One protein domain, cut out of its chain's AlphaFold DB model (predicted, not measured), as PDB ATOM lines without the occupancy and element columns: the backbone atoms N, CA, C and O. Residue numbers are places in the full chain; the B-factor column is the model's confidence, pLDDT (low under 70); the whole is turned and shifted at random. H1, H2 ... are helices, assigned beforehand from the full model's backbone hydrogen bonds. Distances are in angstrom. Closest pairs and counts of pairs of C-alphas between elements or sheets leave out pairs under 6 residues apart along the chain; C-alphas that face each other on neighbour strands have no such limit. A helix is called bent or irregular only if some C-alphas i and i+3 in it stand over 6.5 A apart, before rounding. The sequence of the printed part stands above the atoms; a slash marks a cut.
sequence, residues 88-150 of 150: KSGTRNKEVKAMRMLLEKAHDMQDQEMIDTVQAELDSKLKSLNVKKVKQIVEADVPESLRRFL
ATOM      1  N   LYS A  88     103.813  27.550 -16.039       57.66
ATOM      2  CA  LYS A  88     102.985  27.057 -14.916       57.66
ATOM      3  C   LYS A  88     103.511  25.753 -14.312       57.66
ATOM      4  O   LYS A  88     103.013  25.305 -13.282       57.66
ATOM      5  N   SER A  89     104.498  25.145 -14.950       58.28
ATOM      6  CA  SER A  89     105.061  23.861 -14.555       58.28
ATOM      7  C   SER A  89     106.154  24.080 -13.517       58.28
ATOM      8  O   SER A  89     107.001  24.956 -13.663       58.28
ATOM      9  N   GLY A  90     106.117  23.312 -12.429       60.50
ATOM     10  CA  GLY A  90     107.164  23.356 -11.409       60.50
ATOM     11  C   GLY A  90     107.187  24.599 -10.511       60.50
ATOM     12  O   GLY A  90     108.095  24.713  -9.700       60.50
ATOM     13  N   THR A  91     106.192  25.494 -10.546       66.00
ATOM     14  CA  THR A  91     106.151  26.701  -9.683       66.00
ATOM     15  C   THR A  91     106.161  26.389  -8.183       66.00
ATOM     16  O   THR A  91     106.575  27.220  -7.381       66.00
ATOM     17  N   ARG A  92     105.705  25.191  -7.795       68.94
ATOM     18  CA  ARG A  92     105.763  24.680  -6.414       68.94
ATOM     19  C   ARG A  92     106.946  23.737  -6.165       68.94
ATOM     20  O   ARG A  92     107.129  23.281  -5.041       68.94
ATOM     21  N   ASN A  93     107.729  23.415  -7.195       78.94
ATOM     22  CA  ASN A  93     108.871  22.519  -7.086       78.94
ATOM     23  C   ASN A  93     110.098  23.311  -6.590       78.94
ATOM     24  O   ASN A  93     110.505  24.299  -7.203       78.94
ATOM     25  N   LYS A  94     110.666  22.882  -5.455       81.25
ATOM     26  CA  LYS A  94     111.797  23.559  -4.800       81.25
ATOM     27  C   LYS A  94     113.061  23.561  -5.666       81.25
ATOM     28  O   LYS A  94     113.758  24.569  -5.687       81.25
ATOM     29  N   GLU A  95     113.313  22.491  -6.414       80.25
ATOM     30  CA  GLU A  95     114.477  22.358  -7.301       80.25
ATOM     31  C   GLU A  95     114.356  23.304  -8.499       80.25
ATOM     32  O   GLU A  95     115.291  24.034  -8.809       80.25
ATOM     33  N   VAL A  96     113.167  23.387  -9.109       82.44
ATOM     34  CA  VAL A  96     112.880  24.353 -10.187       82.44
ATOM     35  C   VAL A  96     113.063  25.791  -9.701       82.44
ATOM     36  O   VAL A  96     113.580  26.632 -10.433       82.44
ATOM     37  N   LYS A  97     112.670  26.093  -8.457       80.56
ATOM     38  CA  LYS A  97     112.888  27.419  -7.865       80.56
ATOM     39  C   LYS A  97     114.378  27.706  -7.649       80.56
ATOM     40  O   LYS A  97     114.819  28.802  -7.977       80.56
ATOM     41  N   ALA A  98     115.135  26.737  -7.137       80.88
ATOM     42  CA  ALA A  98     116.572  26.875  -6.917       80.88
ATOM     43  C   ALA A  98     117.333  27.089  -8.237       80.88
ATOM     44  O   ALA A  98     118.118  28.026  -8.333       80.88
ATOM     45  N   MET A  99     117.023  26.306  -9.276       83.81
ATOM     46  CA  MET A  99     117.610  26.467 -10.612       83.81
ATOM     47  C   MET A  99     117.288  27.833 -11.225       83.81
ATOM     48  O   MET A  99     118.165  28.469 -11.791       83.81
ATOM     49  N   ARG A 100     116.068  28.360 -11.048       82.75
ATOM     50  CA  ARG A 100     115.733  29.724 -11.505       82.75
ATOM     51  C   ARG A 100     116.529  30.811 -10.788       82.75
ATOM     52  O   ARG A 100     116.906  31.787 -11.425       82.75
ATOM     53  N   MET A 101     116.772  30.651  -9.488       80.88
ATOM     54  CA  MET A 101     117.610  31.582  -8.724       80.88
ATOM     55  C   MET A 101     119.082  31.485  -9.139       80.88
ATOM     56  O   MET A 101     119.762  32.502  -9.216       80.88
ATOM     57  N   LEU A 102     119.577  30.277  -9.423       82.50
ATOM     58  CA  LEU A 102     120.925  30.075  -9.957       82.50
ATOM     59  C   LEU A 102     121.073  30.700 -11.344       82.50
ATOM     60  O   LEU A 102     122.050  31.398 -11.576       82.50
ATOM     61  N   LEU A 103     120.079  30.525 -12.216       81.25
ATOM     62  CA  LEU A 103     120.042  31.153 -13.535       81.25
ATOM     63  C   LEU A 103     120.070  32.685 -13.420       81.25
ATOM     64  O   LEU A 103     120.761  33.358 -14.172       81.25
ATOM     65  N   GLU A 104     119.332  33.249 -12.459       78.81
ATOM     66  CA  GLU A 104     119.352  34.687 -12.189       78.81
ATOM     67  C   GLU A 104     120.743  35.177 -11.780       78.81
ATOM     68  O   GLU A 104     121.232  36.131 -12.377       78.81
ATOM     69  N   LYS A 105     121.420  34.466 -10.872       78.06
ATOM     70  CA  LYS A 105     122.804  34.779 -10.493       78.06
ATOM     71  C   LYS A 105     123.794  34.625 -11.647       78.06
ATOM     72  O   LYS A 105     124.677  35.461 -11.790       78.06
ATOM     73  N   ALA A 106     123.648  33.584 -12.463       79.81
ATOM     74  CA  ALA A 106     124.508  33.349 -13.619       79.81
ATOM     75  C   ALA A 106     124.404  34.501 -14.634       79.81
ATOM     76  O   ALA A 106     125.414  34.983 -15.139       79.81
ATOM     77  N   HIS A 107     123.187  35.013 -14.852       76.88
ATOM     78  CA  HIS A 107     122.961  36.219 -15.650       76.88
ATOM     79  C   HIS A 107     123.600  37.472 -15.046       76.88
ATOM     80  O   HIS A 107     124.197  38.245 -15.792       76.88
ATOM     81  N   ASP A 108     123.507  37.671 -13.729       76.44
ATOM     82  CA  ASP A 108     124.146  38.815 -13.061       76.44
ATOM     83  C   ASP A 108     125.677  38.763 -13.177       76.44
ATOM     84  O   ASP A 108     126.334  39.794 -13.298       76.44
ATOM     85  N   MET A 109     126.241  37.554 -13.177       80.25
ATOM     86  CA  MET A 109     127.673  37.304 -13.349       80.25
ATOM     87  C   MET A 109     128.126  37.304 -14.817       80.25
ATOM     88  O   MET A 109     129.324  37.225 -15.064       80.25
ATOM     89  N   GLN A 110     127.194  37.395 -15.775       81.56
ATOM     90  CA  GLN A 110     127.451  37.259 -17.216       81.56
ATOM     91  C   GLN A 110     128.189  35.955 -17.587       81.56
ATOM     92  O   GLN A 110     128.926  35.902 -18.571       81.56
ATOM     93  N   ASP A 111     127.980  34.894 -16.805       82.75
ATOM     94  CA  ASP A 111     128.601  33.589 -17.022       82.75
ATOM     95  C   ASP A 111     127.754  32.768 -18.000       82.75
ATOM     96  O   ASP A 111     126.765  32.130 -17.625       82.75
ATOM     97  N   GLN A 112     128.127  32.820 -19.278       77.62
ATOM     98  CA  GLN A 112     127.372  32.178 -20.351       77.62
ATOM     99  C   GLN A 112     127.345  30.649 -20.229       77.62
ATOM    100  O   GLN A 112     126.316  30.035 -20.502       77.62
ATOM    101  N   GLU A 113     128.431  30.033 -19.758       80.12
ATOM    102  CA  GLU A 113     128.514  28.580 -19.588       80.12
ATOM    103  C   GLU A 113     127.566  28.106 -18.477       80.12
ATOM    104  O   GLU A 113     126.828  27.125 -18.633       80.12
ATOM    105  N   MET A 114     127.517  28.852 -17.371       76.19
ATOM    106  CA  MET A 114     126.594  28.582 -16.274       76.19
ATOM    107  C   MET A 114     125.134  28.828 -16.678       76.19
ATOM    108  O   MET A 114     124.260  28.041 -16.306       76.19
ATOM    109  N   ILE A 115     124.854  29.886 -17.449       74.81
ATOM    110  CA  ILE A 115     123.513  30.163 -17.986       74.81
ATOM    111  C   ILE A 115     123.033  28.980 -18.827       74.81
ATOM    112  O   ILE A 115     121.957  28.446 -18.557       74.81
ATOM    113  N   ASP A 116     123.831  28.546 -19.801       73.31
ATOM    114  CA  ASP A 116     123.439  27.499 -20.746       73.31
ATOM    115  C   ASP A 116     123.229  26.155 -20.032       73.31
ATOM    116  O   ASP A 116     122.233  25.464 -20.268       73.31
ATOM    117  N   THR A 117     124.110  25.822 -19.083       77.44
ATOM    118  CA  THR A 117     124.022  24.585 -18.292       77.44
ATOM    119  C   THR A 117     122.768  24.563 -17.416       77.44
ATOM    120  O   THR A 117     121.976  23.618 -17.470       77.44
ATOM    121  N   VAL A 118     122.538  25.624 -16.634       79.94
ATOM    122  CA  VAL A 118     121.374  25.711 -15.738       79.94
ATOM    123  C   VAL A 118     120.073  25.773 -16.539       79.94
ATOM    124  O   VAL A 118     119.069  25.188 -16.126       79.94
ATOM    125  N   GLN A 119     120.073  26.436 -17.698       79.62
ATOM    126  CA  GLN A 119     118.918  26.499 -18.589       79.62
ATOM    127  C   GLN A 119     118.567  25.112 -19.151       79.62
ATOM    128  O   GLN A 119     117.403  24.713 -19.093       79.62
ATOM    129  N   ALA A 120     119.559  24.342 -19.609       75.31
ATOM    130  CA  ALA A 120     119.349  22.991 -20.129       75.31
ATOM    131  C   ALA A 120     118.785  22.028 -19.064       75.31
ATOM    132  O   ALA A 120     117.834  21.279 -19.328       75.31
ATOM    133  N   GLU A 121     119.319  22.066 -17.839       82.62
ATOM    134  CA  GLU A 121     118.812  21.259 -16.723       82.62
ATOM    135  C   GLU A 121     117.394  21.666 -16.309       82.62
ATOM    136  O   GLU A 121     116.527  20.810 -16.090       82.62
ATOM    137  N   LEU A 122     117.132  22.975 -16.250       81.75
ATOM    138  CA  LEU A 122     115.815  23.518 -15.938       81.75
ATOM    139  C   LEU A 122     114.779  23.057 -16.966       81.75
ATOM    140  O   LEU A 122     113.702  22.598 -16.579       81.75
ATOM    141  N   ASP A 123     115.104  23.118 -18.255       80.88
ATOM    142  CA  ASP A 123     114.214  22.693 -19.334       80.88
ATOM    143  C   ASP A 123     113.960  21.182 -19.303       80.88
ATOM    144  O   ASP A 123     112.808  20.745 -19.412       80.88
ATOM    145  N   SER A 124     114.991  20.372 -19.043       81.19
ATOM    146  CA  SER A 124     114.852  18.926 -18.819       81.19
ATOM    147  C   SER A 124     113.918  18.622 -17.639       81.19
ATOM    148  O   SER A 124     112.982  17.810 -17.736       81.19
ATOM    149  N   LYS A 125     114.082  19.340 -16.522       81.25
ATOM    150  CA  LYS A 125     113.233  19.169 -15.341       81.25
ATOM    151  C   LYS A 125     111.797  19.620 -15.596       81.25
ATOM    152  O   LYS A 125     110.855  18.938 -15.198       81.25
ATOM    153  N   LEU A 126     111.595  20.735 -16.286       78.50
ATOM    154  CA  LEU A 126     110.260  21.201 -16.654       78.50
ATOM    155  C   LEU A 126     109.576  20.228 -17.616       78.50
ATOM    156  O   LEU A 126     108.383  19.965 -17.463       78.50
ATOM    157  N   LYS A 127     110.323  19.640 -18.556       78.69
ATOM    158  CA  LYS A 127     109.821  18.609 -19.467       78.69
ATOM    159  C   LYS A 127     109.383  17.358 -18.709       78.69
ATOM    160  O   LYS A 127     108.279  16.881 -18.958       78.69
ATOM    161  N   SER A 128     110.172  16.884 -17.738       74.88
ATOM    162  CA  SER A 128     109.792  15.729 -16.902       74.88
ATOM    163  C   SER A 128     108.566  16.003 -16.022       74.88
ATOM    164  O   SER A 128     107.698  15.144 -15.892       74.88
ATOM    165  N   LEU A 129     108.418  17.222 -15.491       73.94
ATOM    166  CA  LEU A 129     107.223  17.626 -14.739       73.94
ATOM    167  C   LEU A 129     105.972  17.781 -15.620       73.94
ATOM    168  O   LEU A 129     104.853  17.688 -15.115       73.94
ATOM    169  N   ASN A 130     106.153  18.029 -16.918       65.06
ATOM    170  CA  ASN A 130     105.082  18.175 -17.904       65.06
ATOM    171  C   ASN A 130     104.673  16.871 -18.587       65.06
ATOM    172  O   ASN A 130     103.727  16.885 -19.380       65.06
ATOM    173  N   VAL A 131     105.331  15.746 -18.283       63.28
ATOM    174  CA  VAL A 131     104.862  14.433 -18.728       63.28
ATOM    175  C   VAL A 131     103.496  14.205 -18.085       63.28
ATOM    176  O   VAL A 131     103.377  13.958 -16.883       63.28
ATOM    177  N   LYS A 132     102.436  14.370 -18.890       52.94
ATOM    178  CA  LYS A 132     101.056  14.080 -18.497       52.94
ATOM    179  C   LYS A 132     101.058  12.697 -17.860       52.94
ATOM    180  O   LYS A 132     101.505  11.747 -18.494       52.94
ATOM    181  N   LYS A 133     100.555  12.579 -16.626       50.84
ATOM    182  CA  LYS A 133     100.263  11.274 -16.030       50.84
ATOM    183  C   LYS A 133      99.385  10.523 -17.026       50.84
ATOM    184  O   LYS A 133      98.218  10.882 -17.196       50.84
ATOM    185  N   VAL A 134      99.951   9.539 -17.714       49.50
ATOM    186  CA  VAL A 134      99.175   8.585 -18.493       49.50
ATOM    187  C   VAL A 134      98.371   7.821 -17.451       49.50
ATOM    188  O   VAL A 134      98.896   6.956 -16.760       49.50
ATOM    189  N   LYS A 135      97.109   8.207 -17.248       52.88
ATOM    190  CA  LYS A 135      96.139   7.360 -16.557       52.88
ATOM    191  C   LYS A 135      95.793   6.217 -17.512       52.88
ATOM    192  O   LYS A 135      94.724   6.226 -18.106       52.88
ATOM    193  N   GLN A 136      96.710   5.280 -17.724       54.62
ATOM    194  CA  GLN A 136      96.311   3.951 -18.159       54.62
ATOM    195  C   GLN A 136      96.025   3.183 -16.879       54.62
ATOM    196  O   GLN A 136      96.927   2.928 -16.085       54.62
ATOM    197  N   ILE A 137      94.748   2.901 -16.638       57.78
ATOM    198  CA  ILE A 137      94.391   1.838 -15.707       57.78
ATOM    199  C   ILE A 137      94.833   0.559 -16.412       57.78
ATOM    200  O   ILE A 137      94.269   0.198 -17.442       57.78
ATOM    201  N   VAL A 138      95.898  -0.068 -15.919       61.03
ATOM    202  CA  VAL A 138      96.290  -1.400 -16.372       61.03
ATOM    203  C   VAL A 138      95.285  -2.362 -15.744       61.03
ATOM    204  O   VAL A 138      95.243  -2.510 -14.527       61.03
ATOM    205  N   GLU A 139      94.433  -2.984 -16.555       57.62
ATOM    206  CA  GLU A 139      93.355  -3.882 -16.097       57.62
ATOM    207  C   GLU A 139      93.875  -5.076 -15.263       57.62
ATOM    208  O   GLU A 139      93.166  -5.627 -14.415       57.62
ATOM    209  N   ALA A 140      95.154  -5.430 -15.443       60.19
ATOM    210  CA  ALA A 140      95.855  -6.436 -14.648       60.19
ATOM    211  C   ALA A 140      96.096  -6.015 -13.182       60.19
ATOM    212  O   ALA A 140      96.144  -6.889 -12.320       60.19
ATOM    213  N   ASP A 141      96.169  -4.712 -12.890       61.09
ATOM    214  CA  ASP A 141      96.424  -4.169 -11.544       61.09
ATOM    215  C   ASP A 141      95.130  -3.855 -10.770       61.09
ATOM    216  O   ASP A 141      95.170  -3.397  -9.624       61.09
ATOM    217  N   VAL A 142      93.961  -4.090 -11.380       65.62
ATOM    218  CA  VAL A 142      92.657  -3.903 -10.733       65.62
ATOM    219  C   VAL A 142      92.223  -5.216 -10.071       65.62
ATOM    220  O   VAL A 142      92.056  -6.218 -10.775       65.62
ATOM    221  N   PRO A 143      91.995  -5.232  -8.738       71.88
ATOM    222  CA  PRO A 143      91.451  -6.390  -8.039       71.88
ATOM    223  C   PRO A 143      90.143  -6.861  -8.678       71.88
ATOM    224  O   PRO A 143      89.311  -6.047  -9.081       71.88
ATOM    225  N   GLU A 144      89.934  -8.175  -8.730       69.56
ATOM    226  CA  GLU A 144      88.824  -8.806  -9.460       69.56
ATOM    227  C   GLU A 144      87.438  -8.256  -9.062       69.56
ATOM    228  O   GLU A 144      86.562  -8.074  -9.905       69.56
ATOM    229  N   SER A 145      87.274  -7.855  -7.798       71.38
ATOM    230  CA  SER A 145      86.055  -7.237  -7.253       71.38
ATOM    231  C   SER A 145      85.707  -5.855  -7.832       71.38
ATOM    232  O   SER A 145      84.565  -5.402  -7.700       71.38
ATOM    233  N   LEU A 146      86.663  -5.179  -8.473       66.62
ATOM    234  CA  LEU A 146      86.522  -3.823  -9.012       66.62
ATOM    235  C   LEU A 146      86.556  -3.769 -10.547       66.62
ATOM    236  O   LEU A 146      86.237  -2.720 -11.106       66.62
ATOM    237  N   ARG A 147      86.841  -4.886 -11.235       69.25
ATOM    238  CA  ARG A 147      86.813  -4.965 -12.713       69.25
ATOM    239  C   ARG A 147      85.438  -4.708 -13.321       69.25
ATOM    240  O   ARG A 147      85.346  -4.243 -14.442       69.25
ATOM    241  N   ARG A 148      84.366  -4.937 -12.563       68.12
ATOM    242  CA  ARG A 148      82.981  -4.669 -12.989       68.12
ATOM    243  C   ARG A 148      82.641  -3.184 -13.220       68.12
ATOM    244  O   ARG A 148      81.508  -2.891 -13.582       68.12
ATOM    245  N   PHE A 149      83.556  -2.265 -12.904       59.16
ATOM    246  CA  PHE A 149      83.370  -0.813 -13.042       59.16
ATOM    247  C   PHE A 149      84.292  -0.170 -14.091       59.16
ATOM    248  O   PHE A 149      84.305   1.057 -14.203       59.16
ATOM    249  N   LEU A 150      85.075  -0.980 -14.810       58.28
ATOM    250  CA  LEU A 150      85.743  -0.579 -16.049       58.28
ATOM    251  C   LEU A 150      84.794  -0.797 -17.230       58.28
ATOM    252  O   LEU A 150      84.832   0.057 -18.142       58.28
TER     253      LEU A 150
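AT A GLANCE: This is residues 88 to 150 of the 150 residues of an uncharacterized protein of Tenericutes bacterium (UniProt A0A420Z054). Picture a hairpin of two long helices, H2 and H1, side by side, from whose end a drawn-out tail leads away to the short helix H3 at the far end. Residues 131 to 136 of that tail stand free, and the tail makes much of the length. The printed part has 63 residues with three named helices in the order H1, H2, H3 and no named strand; its class is all helix. It is extended, with a radius of gyration of the C-alphas of 19.5 A and spans of 61 by 18 by 15 A.

IN THESE COORDINATES: Find C-alpha 112 at (127.372, 32.178, -20.351); from there H2, residues 112 to 129, runs 25.5 A to C-alpha 129 at (107.223, 17.626, -14.739). Before it comes H1, residues 94 to 108, 21.3 A long. Go on to residues 144 to 149 for H3, 10.3 A long, which ends with C-alpha 149 at (83.370, -0.813, -13.042). H3 is irregular, but only just: C-alphas 145 and 148 are 7.0 A apart.

HOW THE PARTS SIT: H2 and H1 form a helical hairpin. They touch, and their closest C-alphas, those of Ala 106 and Ile 115, are 5.5 A apart. They run opposite ways at a shallow tilt of 22 degrees. H3 is apart from both H1 and H2. In H1 and H2 every O i to N i+4 pair is within hydrogen-bond range; in H3 0 of 2 are, beside 2 of 3 O i to N i+3 pairs.

THE WHOLE: Look to Gln 110 and Ser 145 for the two C-alphas farthest apart, 61.6 A. The printed part has no cut and ends at the chain's last residue, Leu 150. The link from H1 to H2 is tight, with 3 residues; that from H2 to H3 is long, with 14, residues 130 to 143. The mean pLDDT of the printed part is 72.0, and 24 residues are under 70: 88 to 92, 130 to 142, 144 and 146 to 150.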